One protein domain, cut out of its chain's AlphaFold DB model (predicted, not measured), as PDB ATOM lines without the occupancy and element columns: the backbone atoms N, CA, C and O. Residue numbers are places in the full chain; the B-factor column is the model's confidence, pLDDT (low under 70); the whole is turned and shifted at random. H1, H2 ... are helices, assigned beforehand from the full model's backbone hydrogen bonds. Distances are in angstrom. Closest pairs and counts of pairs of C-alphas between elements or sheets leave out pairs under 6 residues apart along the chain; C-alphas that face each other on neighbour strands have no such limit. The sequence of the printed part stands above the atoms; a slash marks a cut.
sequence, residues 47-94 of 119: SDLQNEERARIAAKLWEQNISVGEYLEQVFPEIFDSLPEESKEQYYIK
ATOM      1  N   SER A  47     -42.942  23.348 -42.816       62.28
ATOM      2  CA  SER A  47     -42.966  24.208 -41.630       62.28
ATOM      3  C   SER A  47     -41.724  24.067 -40.748       62.28
ATOM      4  O   SER A  47     -41.235  25.078 -40.258       62.28
ATOM      5  N   ASP A  48     -41.176  22.863 -40.581       63.34
ATOM      6  CA  ASP A  48     -39.965  22.637 -39.782       63.34
ATOM      7  C   ASP A  48     -38.738  23.270 -40.446       63.34
ATOM      8  O   ASP A  48     -37.978  23.966 -39.783       63.34
ATOM      9  N   LEU A  49     -38.605  23.148 -41.772       64.81
ATOM     10  CA  LEU A  49     -37.512  23.788 -42.521       64.81
ATOM     11  C   LEU A  49     -37.584  25.324 -42.477       64.81
ATOM     12  O   LEU A  49     -36.557  25.992 -42.355       64.81
ATOM     13  N   GLN A  50     -38.789  25.901 -42.559       74.06
ATOM     14  CA  GLN A  50     -38.960  27.346 -42.375       74.06
ATOM     15  C   GLN A  50     -38.607  27.764 -40.947       74.06
ATOM     16  O   GLN A  50     -37.936  28.775 -40.757       74.06
ATOM     17  N   ASN A  51     -39.003  26.981 -39.944       78.12
ATOM     18  CA  ASN A  51     -38.675  27.261 -38.549       78.12
ATOM     19  C   ASN A  51     -37.163  27.178 -38.280       78.12
ATOM     20  O   ASN A  51     -36.632  28.027 -37.565       78.12
ATOM     21  N   GLU A  52     -36.455  26.220 -38.884       82.94
ATOM     22  CA  GLU A  52     -34.994  26.110 -38.797       82.94
ATOM     23  C   GLU A  52     -34.287  27.328 -39.405       82.94
ATOM     24  O   GLU A  52     -33.386  27.899 -38.787       82.94
ATOM     25  N   GLU A  53     -34.714  27.774 -40.588       84.75
ATOM     26  CA  GLU A  53     -34.122  28.950 -41.231       84.75
ATOM     27  C   GLU A  53     -34.383  30.228 -40.425       84.75
ATOM     28  O   GLU A  53     -33.473  31.034 -40.217       84.75
ATOM     29  N   ARG A  54     -35.592  30.383 -39.879       86.44
ATOM     30  CA  ARG A  54     -35.928  31.494 -38.979       86.44
ATOM     31  C   ARG A  54     -35.077  31.485 -37.719       86.44
ATOM     32  O   ARG A  54     -34.559  32.529 -37.334       86.44
ATOM     33  N   ALA A  55     -34.882  30.317 -37.107       85.88
ATOM     34  CA  ALA A  55     -34.007  30.169 -35.950       85.88
ATOM     35  C   ALA A  55     -32.558  30.547 -36.294       85.88
ATOM     36  O   ALA A  55     -31.896  31.237 -35.518       85.88
ATOM     37  N   ARG A  56     -32.075  30.168 -37.485       89.00
ATOM     38  CA  ARG A  56     -30.739  30.530 -37.973       89.00
ATOM     39  C   ARG A  56     -30.579  32.038 -38.165       89.00
ATOM     40  O   ARG A  56     -29.529  32.582 -37.820       89.00
ATOM     41  N   ILE A  57     -31.584  32.715 -38.716       91.44
ATOM     42  CA  ILE A  57     -31.584  34.175 -38.882       91.44
ATOM     43  C   ILE A  57     -31.649  34.858 -37.511       91.44
ATOM     44  O   ILE A  57     -30.805  35.703 -37.216       91.44
ATOM     45  N   ALA A  58     -32.565  34.439 -36.635       88.94
ATOM     46  CA  ALA A  58     -32.702  34.983 -35.286       88.94
ATOM     47  C   ALA A  58     -31.404  34.851 -34.470       88.94
ATOM     48  O   ALA A  58     -30.987  35.809 -33.823       88.94
ATOM     49  N   ALA A  59     -30.711  33.711 -34.566       88.81
ATOM     50  CA  ALA A  59     -29.424  33.501 -33.906       88.81
ATOM     51  C   ALA A  59     -28.325  34.453 -34.411       88.81
ATOM     52  O   ALA A  59     -27.486  34.884 -33.628       88.81
ATOM     53  N   LYS A  60     -28.328  34.813 -35.703       92.38
ATOM     54  CA  LYS A  60     -27.383  35.804 -36.247       92.38
ATOM     55  C   LYS A  60     -27.685  37.220 -35.765       92.38
ATOM     56  O   LYS A  60     -26.757  38.010 -35.630       92.38
ATOM     57  N   LEU A  61     -28.961  37.541 -35.559       93.31
ATOM     58  CA  LEU A  61     -29.425  38.862 -35.131       93.31
ATOM     59  C   LEU A  61     -29.322  39.080 -33.616       93.31
ATOM     60  O   LEU A  61     -29.362  40.226 -33.176       93.31
ATOM     61  N   TRP A  62     -29.185  38.008 -32.833       90.69
ATOM     62  CA  TRP A  62     -29.061  38.066 -31.379       90.69
ATOM     63  C   TRP A  62     -27.994  39.074 -30.923       90.69
ATOM     64  O   TRP A  62     -26.906  39.134 -31.495       90.69
ATOM     65  N   GLU A  63     -28.320  39.874 -29.900       88.62
ATOM     66  CA  GLU A  63     -27.473  40.942 -29.337       88.62
ATOM     67  C   GLU A  63     -27.068  42.068 -30.307       88.62
ATOM     68  O   GLU A  63     -26.382  43.010 -29.902       88.62
ATOM     69  N   GLN A  64     -27.525  42.050 -31.563       92.69
ATOM     70  CA  GLN A  64     -27.277  43.160 -32.474       92.69
ATOM     71  C   GLN A  64     -28.111  44.387 -32.096       92.69
ATOM     72  O   GLN A  64     -29.239  44.284 -31.601       92.69
ATOM     73  N   ASN A  65     -27.549  45.565 -32.365       95.50
ATOM     74  CA  ASN A  65     -28.236  46.841 -32.211       95.50
ATOM     75  C   ASN A  65     -29.167  47.081 -33.409       95.50
ATOM     76  O   ASN A  65     -28.803  47.787 -34.347       95.50
ATOM     77  N   ILE A  66     -30.335  46.448 -33.366       95.94
ATOM     78  CA  ILE A  66     -31.384  46.541 -34.382       95.94
ATOM     79  C   ILE A  66     -32.712  46.961 -33.750       95.94
ATOM     80  O   ILE A  66     -32.916  46.869 -32.535       95.94
ATOM     81  N   SER A  67     -33.640  47.399 -34.584       96.50
ATOM     82  CA  SER A  67     -35.037  47.621 -34.236       96.50
ATOM     83  C   SER A  67     -35.849  46.322 -34.223       96.50
ATOM     84  O   SER A  67     -35.458  45.289 -34.772       96.50
ATOM     85  N   VAL A  68     -37.035  46.373 -33.613       93.19
ATOM     86  CA  VAL A  68     -38.016  45.281 -33.690       93.19
ATOM     87  C   VAL A  68     -38.484  45.075 -35.135       93.19
ATOM     88  O   VAL A  68     -38.716  43.937 -35.536       93.19
ATOM     89  N   GLY A  69     -38.585  46.151 -35.920       93.88
ATOM     90  CA  GLY A  69     -38.943  46.104 -37.339       93.88
ATOM     91  C   GLY A  69     -37.948  45.288 -38.156       93.88
ATOM     92  O   GLY A  69     -38.344  44.314 -38.787       93.88
ATOM     93  N   GLU A  70     -36.654  45.600 -38.044       95.88
ATOM     94  CA  GLU A  70     -35.579  44.870 -38.740       95.88
ATOM     95  C   GLU A  70     -35.544  43.377 -38.384       95.88
ATOM     96  O   GLU A  70     -35.195  42.548 -39.225       95.88
ATOM     97  N   TYR A  71     -35.909  43.011 -37.152       94.69
ATOM     98  CA  TYR A  71     -36.031  41.608 -36.758       94.69
ATOM     99  C   TYR A  71     -37.243  40.926 -37.398       94.69
ATOM    100  O   TYR A  71     -37.111  39.830 -37.940       94.69
ATOM    101  N   LEU A  72     -38.424  41.547 -37.334       92.94
ATOM    102  CA  LEU A  72     -39.652  40.968 -37.885       92.94
ATOM    103  C   LEU A  72     -39.569  40.820 -39.403       92.94
ATOM    104  O   LEU A  72     -39.967  39.785 -39.921       92.94
ATOM    105  N   GLU A  73     -38.997  41.802 -40.091       95.00
ATOM    106  CA  GLU A  73     -38.772  41.764 -41.537       95.00
ATOM    107  C   GLU A  73     -37.898  40.572 -41.955       95.00
ATOM    108  O   GLU A  73     -38.181  39.904 -42.944       95.00
ATOM    109  N   GLN A  74     -36.859  40.253 -41.177       93.88
ATOM    110  CA  GLN A  74     -35.927  39.173 -41.511       93.88
ATOM    111  C   GLN A  74     -36.391  37.791 -41.034       93.88
ATOM    112  O   GLN A  74     -36.133  36.791 -41.703       93.88
ATOM    113  N   VAL A  75     -37.042  37.708 -39.870       91.50
ATOM    114  CA  VAL A  75     -37.424  36.428 -39.243       91.50
ATOM    115  C   VAL A  75     -38.860  36.025 -39.588       91.50
ATOM    116  O   VAL A  75     -39.153  34.838 -39.695       91.50
ATOM    117  N   PHE A  76     -39.762  36.979 -39.797       90.19
ATOM    118  CA  PHE A  76     -41.174  36.733 -40.106       90.19
ATOM    119  C   PHE A  76     -41.664  37.641 -41.248       90.19
ATOM    120  O   PHE A  76     -42.630  38.391 -41.057       90.19
ATOM    121  N   PRO A  77     -41.017  37.593 -42.432       90.69
ATOM    122  CA  PRO A  77     -41.312  38.502 -43.540       90.69
ATOM    123  C   PRO A  77     -42.787  38.468 -43.942       90.69
ATOM    124  O   PRO A  77     -43.386  39.507 -44.179       90.69
ATOM    125  N   GLU A  78     -43.426  37.296 -43.924       88.75
ATOM    126  CA  GLU A  78     -44.834  37.160 -44.301       88.75
ATOM    127  C   GLU A  78     -45.793  37.887 -43.350       88.75
ATOM    128  O   GLU A  78     -46.824  38.407 -43.779       88.75
ATOM    129  N   ILE A  79     -45.457  37.932 -42.057       84.75
ATOM    130  CA  ILE A  79     -46.241  38.668 -41.064       84.75
ATOM    131  C   ILE A  79     -45.957  40.152 -41.239       84.75
ATOM    132  O   ILE A  79     -46.895  40.946 -41.275       84.75
ATOM    133  N   PHE A  80     -44.684  40.520 -41.380       89.75
ATOM    134  CA  PHE A  80     -44.270  41.910 -41.481       89.75
ATOM    135  C   PHE A  80     -44.839  42.591 -42.731       89.75
ATOM    136  O   PHE A  80     -45.418  43.670 -42.625       89.75
ATOM    137  N   ASP A  81     -44.793  41.927 -43.887       90.94
ATOM    138  CA  ASP A  81     -45.336  42.429 -45.154       90.94
ATOM    139  C   ASP A  81     -46.852  42.644 -45.114       90.94
ATOM    140  O   ASP A  81     -47.368  43.529 -45.798       90.94
ATOM    141  N   SER A  82     -47.567  41.869 -44.291       92.00
ATOM    142  CA  SER A  82     -49.018  41.989 -44.122       92.00
ATOM    143  C   SER A  82     -49.452  43.196 -43.279       92.00
ATOM    144  O   SER A  82     -50.639  43.530 -43.249       92.00
ATOM    145  N   LEU A  83     -48.513  43.857 -42.592       89.56
ATOM    146  CA  LEU A  83     -48.811  45.008 -41.747       89.56
ATOM    147  C   LEU A  83     -49.031  46.280 -42.585       89.56
ATOM    148  O   LEU A  83     -48.350  46.488 -43.590       89.56
ATOM    149  N   PRO A  84     -49.924  47.189 -42.153       91.25
ATOM    150  CA  PRO A  84     -49.998  48.537 -42.711       91.25
ATOM    151  C   PRO A  84     -48.672  49.291 -42.534       91.25
ATOM    152  O   PRO A  84     -48.022  49.146 -41.498       91.25
ATOM    153  N   GLU A  85     -48.308  50.157 -43.484       91.12
ATOM    154  CA  GLU A  85     -47.053  50.935 -43.424       91.12
ATOM    155  C   GLU A  85     -46.915  51.755 -42.135       91.12
ATOM    156  O   GLU A  85     -45.880  51.706 -41.477       91.12
ATOM    157  N   GLU A  86     -47.998  52.392 -41.682       88.94
ATOM    158  CA  GLU A  86     -48.020  53.127 -40.409       88.94
ATOM    159  C   GLU A  86     -47.639  52.238 -39.212       88.94
ATOM    160  O   GLU A  86     -47.027  52.702 -38.254       88.94
ATOM    161  N   SER A  87     -47.982  50.944 -39.256       87.62
ATOM    162  CA  SER A  87     -47.605  49.984 -38.211       87.62
ATOM    163  C   SER A  87     -46.143  49.558 -38.333       87.62
ATOM    164  O   SER A  87     -45.479  49.405 -37.310       87.62
ATOM    165  N   LYS A  88     -45.617  49.400 -39.555       91.62
ATOM    166  CA  LYS A  88     -44.200  49.071 -39.792       91.62
ATOM    167  C   LYS A  88     -43.277  50.161 -39.248       91.62
ATOM    168  O   LYS A  88     -42.316  49.847 -38.545       91.62
ATOM    169  N   GLU A  89     -43.612  51.431 -39.475       93.25
ATOM    170  CA  GLU A  89     -42.859  52.576 -38.943       93.25
ATOM    171  C   GLU A  89     -42.718  52.520 -37.413       93.25
ATOM    172  O   GLU A  89     -41.632  52.758 -36.876       93.25
ATOM    173  N   GLN A  90     -43.779  52.120 -36.700       92.25
ATOM    174  CA  GLN A  90     -43.750  51.967 -35.238       92.25
ATOM    175  C   GLN A  90     -42.781  50.870 -34.769       92.25
ATOM    176  O   GLN A  90     -42.239  50.949 -33.664       92.25
ATOM    177  N   TYR A  91     -42.542  49.842 -35.585       91.81
ATOM    178  CA  TYR A  91     -41.596  48.780 -35.250       91.81
ATOM    179  C   TYR A  91     -40.141  49.173 -35.525       91.81
ATOM    180  O   TYR A  91     -39.267  48.750 -34.767       91.81
ATOM    181  N   TYR A  92     -39.869  50.015 -36.528       94.56
ATOM    182  CA  TYR A  92     -38.512  50.510 -36.802       94.56
ATOM    183  C   TYR A  92     -38.004  51.509 -35.755       94.56
ATOM    184  O   TYR A  92     -36.810  51.546 -35.468       94.56
ATOM    185  N   ILE A  93     -38.886  52.291 -35.129       94.50
ATOM    186  CA  ILE A  93     -38.483  53.218 -34.052       94.50
ATOM    187  C   ILE A  93     -38.205  52.509 -32.719       94.50
ATOM    188  O   ILE A  93     -37.592  53.089 -31.822       94.50
ATOM    189  N   LYS A  94     -38.684  51.271 -32.554       91.75
ATOM    190  CA  LYS A  94     -38.569  50.530 -31.301       91.75
ATOM    191  C   LYS A  94     -37.280  49.701 -31.303       91.75
ATOM    192  O   LYS A  94     -37.184  48.781 -32.114       91.75
TER     193      LYS A  94
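AT A GLANCE: This is residues 47 to 94 of the 119 residues of an uncharacterized protein of Methanoculleus thermophilus (UniProt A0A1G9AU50). A flat, one-layer group of helices has short H2 in the middle, with long H1 along one side, H4 on the opposite side, and small H3 packed on H2. The printed part has 48 residues, with four named helices in the order H1, H2, H3, H4 and no named strand; its class is all helix. It is only just compact, close to loose, with a radius of gyration of the C-alphas of 11.3 A and spans of 31 by 24 by 8 A.

HOW THE PARTS SIT: H1, residues 47 to 61, touches H2, residues 68 to 75; their closest C-alphas, Arg 54 and Val 75, are 5.2 A apart. They form a helical hairpin, opposite ways at a steep tilt of 44 degrees. H2, the hub, touches H4, residues 85 to 92, about perpendicular at 82 degrees; their closest C-alphas, Gly 69 and Tyr 91, are 4.3 A apart. H2 also touches H3, residues 77 to 81; their closest C-alphas, Glu 73 and Phe 80, are 5.5 A apart. H3 and H4 are close but not clearly touching, and H1 is apart from both. Every O i to N i+4 pair is within hydrogen-bond range in H1, H2 and H3, and 3 of 4 in H4.

IN THESE COORDINATES: H1 is 21.0 A long from C-alpha 47 at (-42.966, 24.208, -41.630); H2 measures 10.5 A, H3 5.8 A, and H4 10.8 A, ending with C-alpha 92 at (-38.512, 50.510, -36.802).

THE WHOLE: The C-alphas farthest apart, Asp 48 and Glu 86, are 31.5 A apart. The printed part has no cut and no long link. Residues 47 to 49 have pLDDT under 70.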